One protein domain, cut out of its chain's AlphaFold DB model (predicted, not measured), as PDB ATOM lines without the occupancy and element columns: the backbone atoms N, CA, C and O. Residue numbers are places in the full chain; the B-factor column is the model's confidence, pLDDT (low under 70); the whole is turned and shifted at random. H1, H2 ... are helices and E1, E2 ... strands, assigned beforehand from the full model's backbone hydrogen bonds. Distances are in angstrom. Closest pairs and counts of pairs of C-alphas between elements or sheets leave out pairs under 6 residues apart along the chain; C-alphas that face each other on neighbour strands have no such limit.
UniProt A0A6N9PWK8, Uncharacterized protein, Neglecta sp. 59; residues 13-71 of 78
ATOM      1  N   THR A  13       3.847  21.048  21.944       85.38
ATOM      2  CA  THR A  13       2.658  20.285  22.285       85.38
ATOM      3  C   THR A  13       2.380  19.275  21.185       85.38
ATOM      4  O   THR A  13       2.185  19.633  20.025       85.38
ATOM      5  N   ILE A  14       2.351  18.002  21.545       86.31
ATOM      6  CA  ILE A  14       1.957  16.907  20.674       86.31
ATOM      7  C   ILE A  14       0.445  16.736  20.797       86.31
ATOM      8  O   ILE A  14      -0.083  16.534  21.888       86.31
ATOM      9  N   ILE A  15      -0.258  16.802  19.676       83.88
ATOM     10  CA  ILE A  15      -1.703  16.618  19.587       83.88
ATOM     11  C   ILE A  15      -2.030  15.694  18.420       83.88
ATOM     12  O   ILE A  15      -1.393  15.742  17.371       83.88
ATOM     13  N   CYS A  16      -3.036  14.844  18.573       83.31
ATOM     14  CA  CYS A  16      -3.493  13.990  17.481       83.31
ATOM     15  C   CYS A  16      -4.290  14.788  16.438       83.31
ATOM     16  O   CYS A  16      -5.112  15.639  16.786       83.31
ATOM     17  N   CYS A  17      -4.125  14.456  15.154       79.19
ATOM     18  CA  CYS A  17      -4.933  15.030  14.073       79.19
ATOM     19  C   CYS A  17      -6.440  14.774  14.248       79.19
ATOM     20  O   CYS A  17      -7.238  15.593  13.815       79.19
ATOM     21  N   HIS A  18      -6.854  13.722  14.957       79.31
ATOM     22  CA  HIS A  18      -8.261  13.501  15.312       79.31
ATOM     23  C   HIS A  18      -8.859  14.625  16.168       79.31
ATOM     24  O   HIS A  18     -10.005  15.016  15.957       79.31
ATOM     25  N   ILE A  19      -8.085  15.186  17.097       77.00
ATOM     26  CA  ILE A  19      -8.543  16.299  17.941       77.00
ATOM     27  C   ILE A  19      -8.673  17.567  17.084       77.00
ATOM     28  O   ILE A  19      -9.639  18.310  17.207       77.00
ATOM     29  N   LEU A  20      -7.726  17.768  16.160       73.56
ATOM     30  CA  LEU A  20      -7.668  18.922  15.260       73.56
ATOM     31  C   LEU A  20      -8.750  18.907  14.169       73.56
ATOM     32  O   LEU A  20      -9.425  19.905  13.946       73.56
ATOM     33  N   GLU A  21      -8.878  17.791  13.454       70.88
ATOM     34  CA  GLU A  21      -9.673  17.682  12.228       70.88
ATOM     35  C   GLU A  21     -11.051  17.070  12.474       70.88
ATOM     36  O   GLU A  21     -12.007  17.412  11.781       70.88
ATOM     37  N   ARG A  22     -11.168  16.162  13.451       68.12
ATOM     38  CA  ARG A  22     -12.431  15.476  13.766       68.12
ATOM     39  C   ARG A  22     -13.127  16.036  15.003       68.12
ATOM     40  O   ARG A  22     -14.154  15.487  15.386       68.12
ATOM     41  N   GLN A  23     -12.572  17.085  15.621       68.69
ATOM     42  CA  GLN A  23     -13.055  17.652  16.888       68.69
ATOM     43  C   GLN A  23     -13.246  16.571  17.967       68.69
ATOM     44  O   GLN A  23     -14.177  16.618  18.770       68.69
ATOM     45  N   ALA A  24     -12.387  15.547  17.955       74.94
ATOM     46  CA  ALA A  24     -12.477  14.458  18.913       74.94
ATOM     47  C   ALA A  24     -12.156  14.965  20.332       74.94
ATOM     48  O   ALA A  24     -11.255  15.794  20.494       74.94
ATOM     49  N   PRO A  25     -12.840  14.454  21.371       72.88
ATOM     50  CA  PRO A  25     -12.559  14.850  22.739       72.88
ATOM     51  C   PRO A  25     -11.156  14.402  23.157       72.88
ATOM     52  O   PRO A  25     -10.697  13.301  22.841       72.88
ATOM     53  N   ILE A  26     -10.481  15.258  23.918       79.00
ATOM     54  CA  ILE A  26      -9.216  14.923  24.564       79.00
ATOM     55  C   ILE A  26      -9.530  13.981  25.729       79.00
ATOM     56  O   ILE A  26     -10.184  14.379  26.692       79.00
ATOM     57  N   LEU A  27      -9.065  12.734  25.646       81.81
ATOM     58  CA  LEU A  27      -9.275  11.733  26.700       81.81
ATOM     59  C   LEU A  27      -8.070  11.615  27.629       81.81
ATOM     60  O   LEU A  27      -8.224  11.294  28.805       81.81
ATOM     61  N   TYR A  28      -6.879  11.880  27.101       79.44
ATOM     62  CA  TYR A  28      -5.627  11.775  27.828       79.44
ATOM     63  C   TYR A  28      -4.800  13.036  27.632       79.44
ATOM     64  O   TYR A  28      -4.565  13.475  26.505       79.44
ATOM     65  N   VAL A  29      -4.345  13.588  28.754       84.50
ATOM     66  CA  VAL A  29      -3.410  14.708  28.813       84.50
ATOM     67  C   VAL A  29      -2.217  14.252  29.632       84.50
ATOM     68  O   VAL A  29      -2.385  13.811  30.768       84.50
ATOM     69  N   SER A  30      -1.030  14.350  29.049       82.75
ATOM     70  CA  SER A  30       0.232  14.125  29.739       82.75
ATOM     71  C   SER A  30       1.079  15.379  29.619       82.75
ATOM     72  O   SER A  30       1.214  15.937  28.533       82.75
ATOM     73  N   HIS A  31       1.634  15.815  30.738       85.81
ATOM     74  CA  HIS A  31       2.615  16.885  30.791       85.81
ATOM     75  C   HIS A  31       3.865  16.310  31.438       85.81
ATOM     76  O   HIS A  31       3.790  15.801  32.558       85.81
ATOM     77  N   ASP A  32       4.970  16.327  30.703       78.56
ATOM     78  CA  ASP A  32       6.262  15.918  31.234       78.56
ATOM     79  C   ASP A  32       6.994  17.165  31.741       78.56
ATOM     80  O   ASP A  32       7.296  18.062  30.957       78.56
ATOM     81  N   GLU A  33       7.226  17.251  33.053       75.06
ATOM     82  CA  GLU A  33       7.901  18.398  33.673       75.06
ATOM     83  C   GLU A  33       9.405  18.445  33.350       75.06
ATOM     84  O   GLU A  33       9.994  19.525  33.420       75.06
ATOM     85  N   ASP A  34      10.024  17.315  32.978       74.62
ATOM     86  CA  ASP A  34      11.446  17.259  32.613       74.62
ATOM     87  C   ASP A  34      11.672  17.778  31.184       74.62
ATOM     88  O   ASP A  34      12.607  18.545  30.936       74.62
ATOM     89  N   ASP A  35      10.789  17.407  30.251       70.56
ATOM     90  CA  ASP A  35      10.856  17.840  28.848       70.56
ATOM     91  C   ASP A  35      10.056  19.129  28.573       70.56
ATOM     92  O   ASP A  35      10.207  19.756  27.518       70.56
ATOM     93  N   GLY A  36       9.184  19.531  29.502       74.50
ATOM     94  CA  GLY A  36       8.261  20.661  29.367       74.50
ATOM     95  C   GLY A  36       7.267  20.501  28.216       74.50
ATOM     96  O   GLY A  36       6.676  21.485  27.777       74.50
ATOM     97  N   MET A  37       7.120  19.294  27.663       82.12
ATOM     98  CA  MET A  37       6.273  19.023  26.506       82.12
ATOM     99  C   MET A  37       4.894  18.541  26.938       82.12
ATOM    100  O   MET A  37       4.739  17.711  27.837       82.12
ATOM    101  N   TRP A  38       3.879  19.025  26.229       85.31
ATOM    102  CA  TRP A  38       2.498  18.601  26.432       85.31
ATOM    103  C   TRP A  38       2.113  17.541  25.412       85.31
ATOM    104  O   TRP A  38       2.492  17.623  24.247       85.31
ATOM    105  N   GLN A  39       1.324  16.559  25.824       84.75
ATOM    106  CA  GLN A  39       0.799  15.523  24.951       84.75
ATOM    107  C   GLN A  39      -0.700  15.346  25.180       84.75
ATOM    108  O   GLN A  39      -1.149  15.057  26.288       84.75
ATOM    109  N   PHE A  40      -1.468  15.481  24.103       83.81
ATOM    110  CA  PHE A  40      -2.917  15.340  24.073       83.81
ATOM    111  C   PHE A  40      -3.306  14.182  23.153       83.81
ATOM    112  O   PHE A  40      -3.003  14.199  21.958       83.81
ATOM    113  N   LEU A  41      -4.004  13.189  23.702       81.12
ATOM    114  CA  LEU A  41      -4.428  11.983  22.991       81.12
ATOM    115  C   LEU A  41      -5.953  11.829  23.082       81.12
ATOM    116  O   LEU A  41      -6.543  11.986  24.155       81.12
ATOM    117  N   CYS A  42      -6.602  11.458  21.975       78.62
ATOM    118  CA  CYS A  42      -8.053  11.216  21.955       78.62
ATOM    119  C   CYS A  42      -8.442   9.779  22.345       78.62
ATOM    120  O   CYS A  42      -9.592   9.390  22.189       78.62
ATOM    121  N   GLY A  43      -7.489   8.975  22.835       71.00
ATOM    122  CA  GLY A  43      -7.703   7.596  23.301       71.00
ATOM    123  C   GLY A  43      -8.033   6.556  22.221       71.00
ATOM    124  O   GLY A  43      -8.226   5.390  22.556       71.00
ATOM    125  N   GLU A  44      -8.068   6.942  20.944       75.12
ATOM    126  CA  GLU A  44      -8.142   6.001  19.824       75.12
ATOM    127  C   GLU A  44      -6.775   5.383  19.482       75.12
ATOM    128  O   GLU A  44      -5.743   5.693  20.086       75.12
ATOM    129  N   THR A  45      -6.774   4.462  18.514       72.31
ATOM    130  CA  THR A  45      -5.528   3.930  17.955       72.31
ATOM    131  C   THR A  45      -4.928   5.006  17.065       72.31
ATOM    132  O   THR A  45      -5.545   5.382  16.075       72.31
ATOM    133  N   HIS A  46      -3.756   5.507  17.443       66.88
ATOM    134  CA  HIS A  46      -3.032   6.514  16.679       66.88
ATOM    135  C   HIS A  46      -1.850   5.856  15.983       66.88
ATOM    136  O   HIS A  46      -1.049   5.182  16.637       66.88
ATOM    137  N   GLU A  47      -1.719   6.068  14.679       70.81
ATOM    138  CA  GLU A  47      -0.456   5.804  13.997       70.81
ATOM    139  C   GLU A  47       0.529   6.946  14.284       70.81
ATOM    140  O   GLU A  47       0.144   8.093  14.514       70.81
ATOM    141  N   THR A  48       1.831   6.660  14.288       66.75
ATOM    142  CA  THR A  48       2.862   7.657  14.627       66.75
ATOM    143  C   THR A  48       2.845   8.876  13.689       66.75
ATOM    144  O   THR A  48       3.254   9.962  14.090       66.75
ATOM    145  N   ASP A  49       2.327   8.717  12.467       73.25
ATOM    146  CA  ASP A  49       2.137   9.777  11.463       73.25
ATOM    147  C   ASP A  49       0.966  10.737  11.769       73.25
ATOM    148  O   ASP A  49       0.878  11.838  11.215       73.25
ATOM    149  N   GLU A  50       0.062  10.347  12.669       76.44
ATOM    150  CA  GLU A  50      -1.121  11.122  13.062       76.44
ATOM    151  C   GLU A  50      -0.831  12.115  14.198       76.44
ATOM    152  O   GLU A  50      -1.632  13.016  14.476       76.44
ATOM    153  N   ALA A  51       0.334  11.994  14.837       80.50
ATOM    154  CA  ALA A  51       0.811  12.950  15.822       80.50
ATOM    155  C   ALA A  51       1.244  14.254  15.134       80.50
ATOM    156  O   ALA A  51       2.107  14.278  14.255       80.50
ATOM    157  N   LYS A  52       0.657  15.373  15.551       84.50
ATOM    158  CA  LYS A  52       1.041  16.721  15.131       84.50
ATOM    159  C   LYS A  52       1.759  17.417  16.273       84.50
ATOM    160  O   LYS A  52       1.279  17.426  17.401       84.50
ATOM    161  N   LEU A  53       2.901  18.021  15.965       86.88
ATOM    162  CA  LEU A  53       3.607  18.897  16.888       86.88
ATOM    163  C   LEU A  53       3.200  20.340  16.598       86.88
ATOM    164  O   LEU A  53       3.385  20.836  15.487       86.88
ATOM    165  N   VAL A  54       2.643  21.002  17.597       85.44
ATOM    166  CA  VAL A  54       2.165  22.383  17.538       85.44
ATOM    167  C   VAL A  54       2.640  23.137  18.774       85.44
ATOM    168  O   VAL A  54       3.047  22.538  19.764       85.44
ATOM    169  N   SER A  55       2.607  24.464  18.740       85.69
ATOM    170  CA  SER A  55       2.872  25.265  19.938       85.69
ATOM    171  C   SER A  55       1.636  25.301  20.834       85.69
ATOM    172  O   SER A  55       0.510  25.355  20.334       85.69
ATOM    173  N   LEU A  56       1.826  25.358  22.151       83.00
ATOM    174  CA  LEU A  56       0.733  25.440  23.126       83.00
ATOM    175  C   LEU A  56      -0.179  26.647  22.850       83.00
ATOM    176  O   LEU A  56      -1.405  26.556  22.915       83.00
ATOM    177  N   LYS A  57       0.407  27.770  22.423       83.12
ATOM    178  CA  LYS A  57      -0.346  28.937  21.950       83.12
ATOM    179  C   LYS A  57      -1.204  28.647  20.720       83.12
ATOM    180  O   LYS A  57      -2.322  29.144  20.649       83.12
ATOM    181  N   TRP A  58      -0.702  27.861  19.769       83.25
ATOM    182  CA  TRP A  58      -1.452  27.498  18.568       83.25
ATOM    183  C   TRP A  58      -2.685  26.666  18.935       83.25
ATOM    184  O   TRP A  58      -3.771  26.952  18.442       83.25
ATOM    185  N   VAL A  59      -2.545  25.708  19.862       78.00
ATOM    186  CA  VAL A  59      -3.680  24.919  20.384       78.00
ATOM    187  C   VAL A  59      -4.688  25.821  21.082       78.00
ATOM    188  O   VAL A  59      -5.880  25.714  20.831       78.00
ATOM    189  N   PHE A  60      -4.220  26.745  21.918       77.50
ATOM    190  CA  PHE A  60      -5.088  27.674  22.636       77.50
ATOM    191  C   PHE A  60      -5.838  28.647  21.711       77.50
ATOM    192  O   PHE A  60      -7.001  28.969  21.954       77.50
ATOM    193  N   ASP A  61      -5.190  29.131  20.650       79.81
ATOM    194  CA  ASP A  61      -5.841  29.957  19.631       79.81
ATOM    195  C   ASP A  61      -6.810  29.123  18.767       79.81
ATOM    196  O   ASP A  61      -7.883  29.618  18.416       79.81
ATOM    197  N   LEU A  62      -6.488  27.852  18.481       75.06
ATOM    198  CA  LEU A  62      -7.398  26.928  17.798       75.06
ATOM    199  C   LEU A  62      -8.635  26.626  18.646       75.06
ATOM    200  O   LEU A  62      -9.735  26.717  18.125       75.06
ATOM    201  N   ASP A  63      -8.485  26.291  19.926       70.31
ATOM    202  CA  ASP A  63      -9.601  25.954  20.820       70.31
ATOM    203  C   ASP A  63     -10.601  27.115  20.939       70.31
ATOM    204  O   ASP A  63     -11.819  26.939  20.856       70.31
ATOM    205  N   LYS A  64     -10.093  28.351  20.992       69.25
ATOM    206  CA  LYS A  64     -10.934  29.552  20.907       69.25
ATOM    207  C   LYS A  64     -11.678  29.667  19.582       69.25
ATOM    208  O   LYS A  64     -12.834  30.084  19.577       69.25
ATOM    209  N   ALA A  65     -11.031  29.329  18.469       62.78
ATOM    210  CA  ALA A  65     -11.672  29.319  17.160       62.78
ATOM    211  C   ALA A  65     -12.685  28.167  17.028       62.78
ATOM    212  O   ALA A  65     -13.754  28.370  16.465       62.78
ATOM    213  N   ALA A  66     -12.399  26.992  17.592       59.34
ATOM    214  CA  ALA A  66     -13.296  25.842  17.614       59.34
ATOM    215  C   ALA A  66     -14.555  26.140  18.441       59.34
ATOM    216  O   ALA A  66     -15.663  25.984  17.934       59.34
ATOM    217  N   THR A  67     -14.391  26.710  19.639       53.25
ATOM    218  CA  THR A  67     -15.501  27.195  20.479       53.25
ATOM    219  C   THR A  67     -16.334  28.263  19.757       53.25
ATOM    220  O   THR A  67     -17.551  28.333  19.919       53.25
ATOM    221  N   PHE A  68     -15.696  29.110  18.940       42.88
ATOM    222  CA  PHE A  68     -16.399  30.115  18.142       42.88
ATOM    223  C   PHE A  68     -17.224  29.491  17.001       42.88
ATOM    224  O   PHE A  68     -18.304  29.987  16.698       42.88
ATOM    225  N   LEU A  69     -16.761  28.393  16.398       46.31
ATOM    226  CA  LEU A  69     -17.484  27.687  15.333       46.31
ATOM    227  C   LEU A  69     -18.666  26.852  15.857       46.31
ATOM    228  O   LEU A  69     -19.658  26.695  15.145       46.31
ATOM    229  N   GLU A  70     -18.624  26.382  17.107       47.25
ATOM    230  CA  GLU A  70     -19.773  25.712  17.740       47.25
ATOM    231  C   GLU A  70     -20.959  26.658  18.016       47.25
ATOM    232  O   GLU A  70     -22.075  26.197  18.244       47.25
ATOM    233  N   GLN A  71     -20.769  27.981  17.933       45.47
ATOM    234  CA  GLN A  71     -21.864  28.956  18.053       45.47
ATOM    235  C   GLN A  71     -22.708  29.074  16.769       45.47
ATOM    236  O   GLN A  71     -23.821  29.597  16.832       45.47
TER     237      GLN A  71
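AT A GLANCE: This is residues 13 to 71 of the 78 residues of an uncharacterized protein of Neglecta sp. 59 (UniProt A0A6N9PWK8). A small, twisted four-stranded sheet has one longer helix, H2, slanting away from it like an arm, while short H1 grazes the sheet at the other end of E1. The printed part has 59 residues, with two named helices and four named strands in the order E1, H1, E2, E3, E4, H2; the class is mixed. The mixed sheet runs E2, E3, E1, E4; the whole is compact, radius of gyration of the C-alphas 11.6 A, spanning 37 by 25 by 18 A.

IN THESE COORDINATES: Find C-alpha 13 at (2.658, 20.285, 22.285), where E1, residues 13 to 16, begins; H1, 17 to 21, E2, 28 to 32, E3, 37 to 41, and E4, 51 to 55, follow. H2, 56 to 69, runs 19.9 A to C-alpha 69 at (-17.484, 27.687, 15.333).

HOW THE PARTS SIT: Look within hydrogen-bond range: N 30 to O 39, 2.9 A, in the antiparallel hairpin E2 and E3; N 14 to O 38, 2.7 A, between parallel E3 and E1; N 15 to O 52, 2.8 A, between antiparallel E1 and E4. H2 is on the sheet; its closest C-alphas to E1 are Leu 56 and Thr 13, 5.6 A. In H1 and H2 every O i to N i+4 pair is within range.

THE WHOLE: The printed part has no cut and no long link; pLDDT is under 70 at residues 22 to 23, 46, 48 and 64 to 71.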